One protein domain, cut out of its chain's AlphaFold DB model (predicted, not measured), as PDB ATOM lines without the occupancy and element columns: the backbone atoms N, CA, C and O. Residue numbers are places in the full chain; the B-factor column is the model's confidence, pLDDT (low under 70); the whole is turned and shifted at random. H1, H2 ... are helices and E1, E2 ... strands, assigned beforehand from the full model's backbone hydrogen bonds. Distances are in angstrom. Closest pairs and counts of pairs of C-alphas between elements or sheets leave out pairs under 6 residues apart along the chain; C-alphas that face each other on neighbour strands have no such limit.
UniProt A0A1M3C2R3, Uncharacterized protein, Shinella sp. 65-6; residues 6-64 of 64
ATOM      1  N   GLU A   6     -36.880 -27.153   0.739       87.56
ATOM      2  CA  GLU A   6     -36.132 -27.400  -0.491       87.56
ATOM      3  C   GLU A   6     -35.992 -26.088  -1.269       87.56
ATOM      4  O   GLU A   6     -36.995 -25.457  -1.593       87.56
ATOM      5  N   ILE A   7     -34.752 -25.665  -1.533       87.62
ATOM      6  CA  ILE A   7     -34.430 -24.414  -2.224       87.62
ATOM      7  C   ILE A   7     -33.475 -24.708  -3.379       87.62
ATOM      8  O   ILE A   7     -32.446 -25.369  -3.202       87.62
ATOM      9  N   THR A   8     -33.801 -24.195  -4.563       88.81
ATOM     10  CA  THR A   8     -32.911 -24.227  -5.731       88.81
ATOM     11  C   THR A   8     -32.713 -22.822  -6.294       88.81
ATOM     12  O   THR A   8     -33.630 -22.004  -6.238       88.81
ATOM     13  N   ILE A   9     -31.520 -22.546  -6.822       88.94
ATOM     14  CA  ILE A   9     -31.199 -21.308  -7.542       88.94
ATOM     15  C   ILE A   9     -30.763 -21.713  -8.950       88.94
ATOM     16  O   ILE A   9     -29.817 -22.482  -9.103       88.94
ATOM     17  N   ASP A  10     -31.466 -21.237  -9.977       90.50
ATOM     18  CA  ASP A  10     -31.282 -21.649 -11.377       90.50
ATOM     19  C   ASP A  10     -31.306 -23.184 -11.560       90.50
ATOM     20  O   ASP A  10     -30.518 -23.767 -12.307       90.50
ATOM     21  N   GLY A  11     -32.198 -23.858 -10.823       87.00
ATOM     22  CA  GLY A  11     -32.340 -25.316 -10.829       87.00
ATOM     23  C   GLY A  11     -31.179 -26.077 -10.183       87.00
ATOM     24  O   GLY A  11     -31.259 -27.298 -10.043       87.00
ATOM     25  N   GLN A  12     -30.115 -25.391  -9.753       82.31
ATOM     26  CA  GLN A  12     -29.078 -26.001  -8.938       82.31
ATOM     27  C   GLN A  12     -29.602 -26.104  -7.509       82.31
ATOM     28  O   GLN A  12     -29.945 -25.076  -6.907       82.31
ATOM     29  N   PRO A  13     -29.706 -27.328  -6.957       72.75
ATOM     30  CA  PRO A  13     -30.057 -27.470  -5.569       72.75
ATOM     31  C   PRO A  13     -29.002 -26.739  -4.775       72.75
ATOM     32  O   PRO A  13     -27.798 -26.912  -4.969       72.75
ATOM     33  N   VAL A  14     -29.473 -25.955  -3.829       68.69
ATOM     34  CA  VAL A  14     -28.604 -25.219  -2.933       68.69
ATOM     35  C   VAL A  14     -28.041 -26.179  -1.851       68.69
ATOM     36  O   VAL A  14     -27.733 -25.825  -0.722       68.69
ATOM     37  N   ALA A  15     -27.938 -27.467  -2.181       54.38
ATOM     38  CA  ALA A  15     -27.596 -28.540  -1.269       54.38
ATOM     39  C   ALA A  15     -26.100 -28.534  -0.920       54.38
ATOM     40  O   ALA A  15     -25.246 -28.241  -1.756       54.38
ATOM     41  N   GLY A  16     -25.795 -28.891   0.330       61.72
ATOM     42  CA  GLY A  16     -24.460 -28.821   0.925       61.72
ATOM     43  C   GLY A  16     -24.321 -27.621   1.863       61.72
ATOM     44  O   GLY A  16     -25.228 -27.343   2.650       61.72
ATOM     45  N   ALA A  17     -23.198 -26.903   1.746       56.66
ATOM     46  CA  ALA A  17     -22.781 -25.806   2.624       56.66
ATOM     47  C   ALA A  17     -23.871 -24.762   2.907       56.66
ATOM     48  O   ALA A  17     -23.866 -24.157   3.965       56.66
ATOM     49  N   PHE A  18     -24.813 -24.533   1.997       62.47
ATOM     50  CA  PHE A  18     -25.817 -23.493   2.179       62.47
ATOM     51  C   PHE A  18     -26.930 -23.874   3.162       62.47
ATOM     52  O   PHE A  18     -27.354 -23.004   3.904       62.47
ATOM     53  N   TYR A  19     -27.372 -25.137   3.253       67.00
ATOM     54  CA  TYR A  19     -28.306 -25.537   4.323       67.00
ATOM     55  C   TYR A  19     -27.644 -25.524   5.694       67.00
ATOM     56  O   TYR A  19     -28.264 -25.128   6.673       67.00
ATOM     57  N   GLU A  20     -26.372 -25.917   5.757       75.38
ATOM     58  CA  GLU A  20     -25.561 -25.801   6.976       75.38
ATOM     59  C   GLU A  20     -25.326 -24.334   7.366       75.38
ATOM     60  O   GLU A  20     -25.072 -24.029   8.530       75.38
ATOM     61  N   ARG A  21     -25.435 -23.423   6.393       79.81
ATOM     62  CA  ARG A  21     -25.308 -21.976   6.566       79.81
ATOM     63  C   ARG A  21     -26.651 -21.257   6.634       79.81
ATOM     64  O   ARG A  21     -26.639 -20.062   6.897       79.81
ATOM     65  N   LEU A  22     -27.786 -21.920   6.413       83.44
ATOM     66  CA  LEU A  22     -29.095 -21.273   6.401       83.44
ATOM     67  C   LEU A  22     -29.461 -20.867   7.825       83.44
ATOM     68  O   LEU A  22     -29.775 -21.715   8.657       83.44
ATOM     69  N   ILE A  23     -29.409 -19.564   8.095       87.56
ATOM     70  CA  ILE A  23     -29.776 -18.996   9.393       87.56
ATOM     71  C   ILE A  23     -31.292 -18.852   9.452       87.56
ATOM     72  O   ILE A  23     -31.934 -19.311  10.397       87.56
ATOM     73  N   SER A  24     -31.873 -18.230   8.427       89.12
ATOM     74  CA  SER A  24     -33.312 -18.028   8.338       89.12
ATOM     75  C   SER A  24     -33.767 -17.879   6.891       89.12
ATOM     76  O   SER A  24     -33.010 -17.477   6.008       89.12
ATOM     77  N   VAL A  25     -35.030 -18.214   6.647       89.50
ATOM     78  CA  VAL A  25     -35.731 -17.883   5.409       89.50
ATOM     79  C   VAL A  25     -37.187 -17.616   5.731       89.50
ATOM     80  O   VAL A  25     -37.802 -18.329   6.524       89.50
ATOM     81  N   SER A  26     -37.721 -16.565   5.127       92.00
ATOM     82  CA  SER A  26     -39.113 -16.160   5.255       92.00
ATOM     83  C   SER A  26     -39.705 -15.995   3.869       92.00
ATOM     84  O   SER A  26     -39.085 -15.395   2.997       92.00
ATOM     85  N   VAL A  27     -40.912 -16.517   3.676       93.06
ATOM     86  CA  VAL A  27     -41.707 -16.309   2.466       93.06
ATOM     87  C   VAL A  27     -42.964 -15.568   2.888       93.06
ATOM     88  O   VAL A  27     -43.665 -15.996   3.802       93.06
ATOM     89  N   THR A  28     -43.212 -14.430   2.251       93.38
ATOM     90  CA  THR A  28     -44.402 -13.612   2.468       93.38
ATOM     91  C   THR A  28     -45.264 -13.689   1.221       93.38
ATOM     92  O   THR A  28     -44.939 -13.066   0.207       93.38
ATOM     93  N   ASP A  29     -46.356 -14.437   1.338       91.88
ATOM     94  CA  ASP A  29     -47.468 -14.400   0.392       91.88
ATOM     95  C   ASP A  29     -48.185 -13.054   0.541       91.88
ATOM     96  O   ASP A  29     -48.479 -12.615   1.662       91.88
ATOM     97  N   LYS A  30     -48.392 -12.340  -0.568       92.75
ATOM     98  CA  LYS A  30     -49.026 -11.014  -0.536       92.75
ATOM     99  C   LYS A  30     -50.378 -11.057  -1.217       92.75
ATOM    100  O   LYS A  30     -50.487 -11.344  -2.401       92.75
ATOM    101  N   GLU A  31     -51.405 -10.631  -0.488       90.88
ATOM    102  CA  GLU A  31     -52.754 -10.548  -1.039       90.88
ATOM    103  C   GLU A  31     -52.860  -9.575  -2.233       90.88
ATOM    104  O   GLU A  31     -52.245  -8.499  -2.276       90.88
ATOM    105  N   GLY A  32     -53.731  -9.932  -3.182       86.44
ATOM    106  CA  GLY A  32     -54.107  -9.102  -4.325       86.44
ATOM    107  C   GLY A  32     -53.217  -9.306  -5.555       86.44
ATOM    108  O   GLY A  32     -52.954 -10.427  -5.964       86.44
ATOM    109  N   VAL A  33     -52.810  -8.205  -6.195       87.81
ATOM    110  CA  VAL A  33     -52.021  -8.194  -7.451       87.81
ATOM    111  C   VAL A  33     -50.517  -7.991  -7.221       87.81
ATOM    112  O   VAL A  33     -49.788  -7.598  -8.131       87.81
ATOM    113  N   LYS A  34     -50.047  -8.169  -5.985       92.44
ATOM    114  CA  LYS A  34     -48.637  -7.979  -5.625       92.44
ATOM    115  C   LYS A  34     -47.893  -9.301  -5.766       92.44
ATOM    116  O   LYS A  34     -48.451 -10.350  -5.492       92.44
ATOM    117  N   ALA A  35     -46.633  -9.226  -6.178       91.69
ATOM    118  CA  ALA A  35     -45.765 -10.392  -6.189       91.69
ATOM    119  C   ALA A  35     -45.343 -10.763  -4.763       91.69
ATOM    120  O   ALA A  35     -45.089  -9.878  -3.932       91.69
ATOM    121  N   ASP A  36     -45.205 -12.062  -4.533       92.75
ATOM    122  CA  ASP A  36     -44.641 -12.606  -3.307       92.75
ATOM    123  C   ASP A  36     -43.200 -12.152  -3.119       92.75
ATOM    124  O   ASP A  36     -42.492 -11.766  -4.058       92.75
ATOM    125  N   THR A  37     -42.758 -12.190  -1.869       94.62
ATOM    126  CA  THR A  37     -41.368 -11.904  -1.529       94.62
ATOM    127  C   THR A  37     -40.811 -12.982  -0.635       94.62
ATOM    128  O   THR A  37     -41.514 -13.513   0.222       94.62
ATOM    129  N   PHE A  38     -39.528 -13.263  -0.809       93.62
ATOM    130  CA  PHE A  38     -38.777 -14.066   0.132       93.62
ATOM    131  C   PHE A  38     -37.534 -13.305   0.577       93.62
ATOM    132  O   PHE A  38     -36.951 -12.541  -0.194       93.62
ATOM    133  N   ASP A  39     -37.132 -13.570   1.809       93.62
ATOM    134  CA  ASP A  39     -35.926 -13.048   2.432       93.62
ATOM    135  C   ASP A  39     -35.170 -14.217   3.048       93.62
ATOM    136  O   ASP A  39     -35.774 -15.153   3.580       93.62
ATOM    137  N   MET A  40     -33.846 -14.188   2.952       88.06
ATOM    138  CA  MET A  40     -32.999 -15.271   3.423       88.06
ATOM    139  C   MET A  40     -31.694 -14.741   3.989       88.06
ATOM    140  O   MET A  40     -31.062 -13.862   3.404       88.06
ATOM    141  N   GLU A  41     -31.272 -15.345   5.093       89.81
ATOM    142  CA  GLU A  41     -30.016 -15.050   5.758       89.81
ATOM    143  C   GLU A  41     -29.129 -16.294   5.805       89.81
ATOM    144  O   GLU A  41     -29.572 -17.397   6.146       89.81
ATOM    145  N   LEU A  42     -27.859 -16.102   5.453       86.50
ATOM    146  CA  LEU A  42     -26.876 -17.164   5.299       86.50
ATOM    147  C   LEU A  42     -25.614 -16.815   6.073       86.50
ATOM    148  O   LEU A  42     -25.131 -15.687   6.023       86.50
ATOM    149  N   ASN A  43     -25.046 -17.809   6.741       86.44
ATOM    150  CA  ASN A  43     -23.754 -17.706   7.387       86.44
ATOM    151  C   ASN A  43     -22.636 -17.757   6.335       86.44
ATOM    152  O   ASN A  43     -22.263 -18.829   5.849       86.44
ATOM    153  N   ASP A  44     -22.091 -16.598   5.979       86.25
ATOM    154  CA  ASP A  44     -20.964 -16.480   5.058       86.25
ATOM    155  C   ASP A  44     -19.641 -16.336   5.824       86.25
ATOM    156  O   ASP A  44     -19.479 -15.446   6.658       86.25
ATOM    157  N   GLY A  45     -18.686 -17.234   5.573       82.06
ATOM    158  CA  GLY A  45     -17.463 -17.275   6.372       82.06
ATOM    159  C   GLY A  45     -16.522 -18.446   6.077       82.06
ATOM    160  O   GLY A  45     -16.926 -19.430   5.444       82.06
ATOM    161  N   PRO A  46     -15.262 -18.355   6.545       82.00
ATOM    162  CA  PRO A  46     -14.195 -19.301   6.226       82.00
ATOM    163  C   PRO A  46     -14.551 -20.751   6.609       82.00
ATOM    164  O   PRO A  46     -15.283 -20.967   7.574       82.00
ATOM    165  N   PRO A  47     -14.030 -21.763   5.885       82.50
ATOM    166  CA  PRO A  47     -13.015 -21.667   4.827       82.50
ATOM    167  C   PRO A  47     -13.571 -21.386   3.418       82.50
ATOM    168  O   PRO A  47     -12.785 -21.196   2.494       82.50
ATOM    169  N   GLN A  48     -14.893 -21.383   3.229       76.06
ATOM    170  CA  GLN A  48     -15.539 -21.202   1.921       76.06
ATOM    171  C   GLN A  48     -16.610 -20.122   2.000       76.06
ATOM    172  O   GLN A  48     -17.531 -20.234   2.803       76.06
ATOM    173  N   PHE A  49     -16.498 -19.112   1.147       79.56
ATOM    174  CA  PHE A  49     -17.497 -18.057   1.027       79.56
ATOM    175  C   PHE A  49     -18.577 -18.444   0.017       79.56
ATOM    176  O   PHE A  49     -18.314 -19.187  -0.935       79.56
ATOM    177  N   LEU A  50     -19.791 -17.945   0.220       79.62
ATOM    178  CA  LEU A  50     -20.905 -18.162  -0.697       79.62
ATOM    179  C   LEU A  50     -20.814 -17.197  -1.884       79.62
ATOM    180  O   LEU A  50     -20.579 -16.001  -1.730       79.62
ATOM    181  N   ALA A  51     -21.027 -17.715  -3.093       82.31
ATOM    182  CA  ALA A  51     -21.144 -16.870  -4.272       82.31
ATOM    183  C   ALA A  51     -22.502 -16.157  -4.276       82.31
ATOM    184  O   ALA A  51     -23.543 -16.779  -4.054       82.31
ATOM    185  N   ILE A  52     -22.494 -14.860  -4.584       84.31
ATOM    186  CA  ILE A  52     -23.728 -14.094  -4.763       84.31
ATOM    187  C   ILE A  52     -24.412 -14.564  -6.060       84.31
ATOM    188  O   ILE A  52     -23.757 -14.594  -7.108       84.31
ATOM    189  N   PRO A  53     -25.716 -14.904  -6.033       86.00
ATOM    190  CA  PRO A  53     -26.456 -15.255  -7.239       86.00
ATOM    191  C   PRO A  53     -26.437 -14.135  -8.284       86.00
ATOM    192  O   PRO A  53     -26.417 -12.945  -7.961       86.00
ATOM    193  N   ARG A  54     -26.509 -14.504  -9.566       91.62
ATOM    194  CA  ARG A  54     -26.664 -13.514 -10.639       91.62
ATOM    195  C   ARG A  54     -27.984 -12.751 -10.485       91.62
ATOM    196  O   ARG A  54     -28.992 -13.287 -10.025       91.62
ATOM    197  N   LYS A  55     -28.022 -11.510 -10.974       93.19
ATOM    198  CA  LYS A  55     -29.278 -10.759 -11.071       93.19
ATOM    199  C   LYS A  55     -30.276 -11.514 -11.960       93.19
ATOM    200  O   LYS A  55     -29.929 -11.946 -13.061       93.19
ATOM    201  N   GLY A  56     -31.511 -11.660 -11.476       93.62
ATOM    202  CA  GLY A  56     -32.564 -12.408 -12.171       93.62
ATOM    203  C   GLY A  56     -32.355 -13.925 -12.177       93.62
ATOM    204  O   GLY A  56     -32.864 -14.594 -13.076       93.62
ATOM    205  N   ALA A  57     -31.561 -14.461 -11.241       92.38
ATOM    206  CA  ALA A  57     -31.581 -15.888 -10.940       92.38
ATOM    207  C   ALA A  57     -32.992 -16.304 -10.500       92.38
ATOM    208  O   ALA A  57     -33.675 -15.546  -9.806       92.38
ATOM    209  N   ILE A  58     -33.428 -17.488 -10.924       93.88
ATOM    210  CA  ILE A  58     -34.728 -18.034 -10.533       93.88
ATOM    211  C   ILE A  58     -34.554 -18.809  -9.236       93.88
ATOM    212  O   ILE A  58     -33.654 -19.642  -9.135       93.88
ATOM    213  N   VAL A  59     -35.400 -18.518  -8.250       91.31
ATOM    214  CA  VAL A  59     -35.383 -19.185  -6.948       91.31
ATOM    215  C   VAL A  59     -36.669 -19.982  -6.792       91.31
ATOM    216  O   VAL A  59     -37.755 -19.408  -6.826       91.31
ATOM    217  N   ASP A  60     -36.537 -21.292  -6.605       92.69
ATOM    218  CA  ASP A  60     -37.651 -22.190  -6.295       92.69
ATOM    219  C   ASP A  60     -37.574 -22.599  -4.827       92.69
ATOM    220  O   ASP A  60     -36.554 -23.140  -4.395       92.69
ATOM    221  N   ILE A  61     -38.652 -22.365  -4.075       91.12
ATOM    222  CA  ILE A  61     -38.757 -22.670  -2.642       91.12
ATOM    223  C   ILE A  61     -39.945 -23.612  -2.416       91.12
ATOM    224  O   ILE A  61     -41.061 -23.330  -2.849       91.12
ATOM    225  N   ARG A  62     -39.721 -24.726  -1.711       90.44
ATOM    226  CA  ARG A  62     -40.760 -25.680  -1.289       90.44
ATOM    227  C   ARG A  62     -40.651 -25.917   0.213       90.44
ATOM    228  O   ARG A  62     -39.572 -26.249   0.696       90.44
ATOM    229  N   ILE A  63     -41.753 -25.758   0.939       86.75
ATOM    230  CA  ILE A  63     -41.816 -25.881   2.405       86.75
ATOM    231  C   ILE A  63     -42.871 -26.941   2.755       86.75
ATOM    232  O   ILE A  63     -43.971 -26.887   2.204       86.75
ATOM    233  N   GLY A  64     -42.546 -27.893   3.644       79.69
ATOM    234  CA  GLY A  64     -43.454 -28.968   4.080       79.69
ATOM    235  C   GLY A  64     -42.998 -29.769   5.296       79.69
ATOM    236  O   GLY A  64     -41.839 -29.611   5.745       79.69
TER     237      GLY A  64
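AT A GLANCE: This is residues 6 to 64 of the 64 residues of an uncharacterized protein of Shinella sp. 65-6 (UniProt A0A1M3C2R3). A long two-stranded hairpin, E2 and E3, makes the long axis; a second, shorter pair of strands, E1 and E4, is set crosswise over it at a distance, the two pairs not joined into one sheet. The bare tip of the hairpin sticks out at one end with residues 30 to 35, and at the other end the long stretch 43 to 58, with no named element, reaches out and folds back to E4. The printed part has 59 residues with one named helix and four named strands, in the order E1, H1, E2, E3, E4; both sheets, E1 - E4 and E2 - E3, are antiparallel. The class is mostly strand, though under half of the residues are in named elements. The whole is only just loose, close to compact, with a radius of gyration of the C-alphas of 12.8 A and spans of 44 by 21 by 18 A.

IN THESE COORDINATES: E1, residues 6 to 9, begins at C-alpha 6 at (-36.132, -27.400, -0.491) and is 10.5 A long from first to last C-alpha. H1, residues 17 to 21, is 6.0 A long. E2, residues 22 to 28, is the longest strand by residues and measures 17.6 A, ending at C-alpha 28 at (-44.402, -13.612, 2.468). E3, residues 37 to 42, is 16.9 A long. E4, residues 59 to 63, is 13.2 A long and ends at C-alpha 63 at (-41.816, -25.881, 2.405).

HOW THE PARTS SIT: E1 and E4 are antiparallel neighbours, with 178 degrees between their directions. N 6 and O 62 are 2.8 A apart and N 60 and O 8 are 3.0 A apart, both within hydrogen-bond range. Residues 8 to 9 of E1 also pair, antiparallel, with residues 12 to 13. A tight link with no residue between joins H1 to E2. In H1 the O i to N i+4 pair is within hydrogen-bond range. The closest C-alphas of H1 and E3 are those of Arg 21 and Leu 42, 5.2 A apart. E2 and E3 form an antiparallel hairpin, with 173 degrees between their directions. Within hydrogen-bond range there are N 26 and O 39 at 2.9 A and N 28 and O 37 at 2.8 A. E1 is apart from E2 and E3, and E4 is apart from H1, E2 and E3.

THE WHOLE: The two C-alphas farthest apart are those of Gly 32 and Pro 47, at 43.9 A, while the first and last printed C-alphas, Glu 6 and Gly 64, are 8.8 A apart. The printed part has no cut and ends at the chain's last residue. The link from E3 to E4, 16 residues, is long. The mean pLDDT of the printed part is 85.0; it is under 70 at residues 14 to 19, of which 17 to 19 belong to H1.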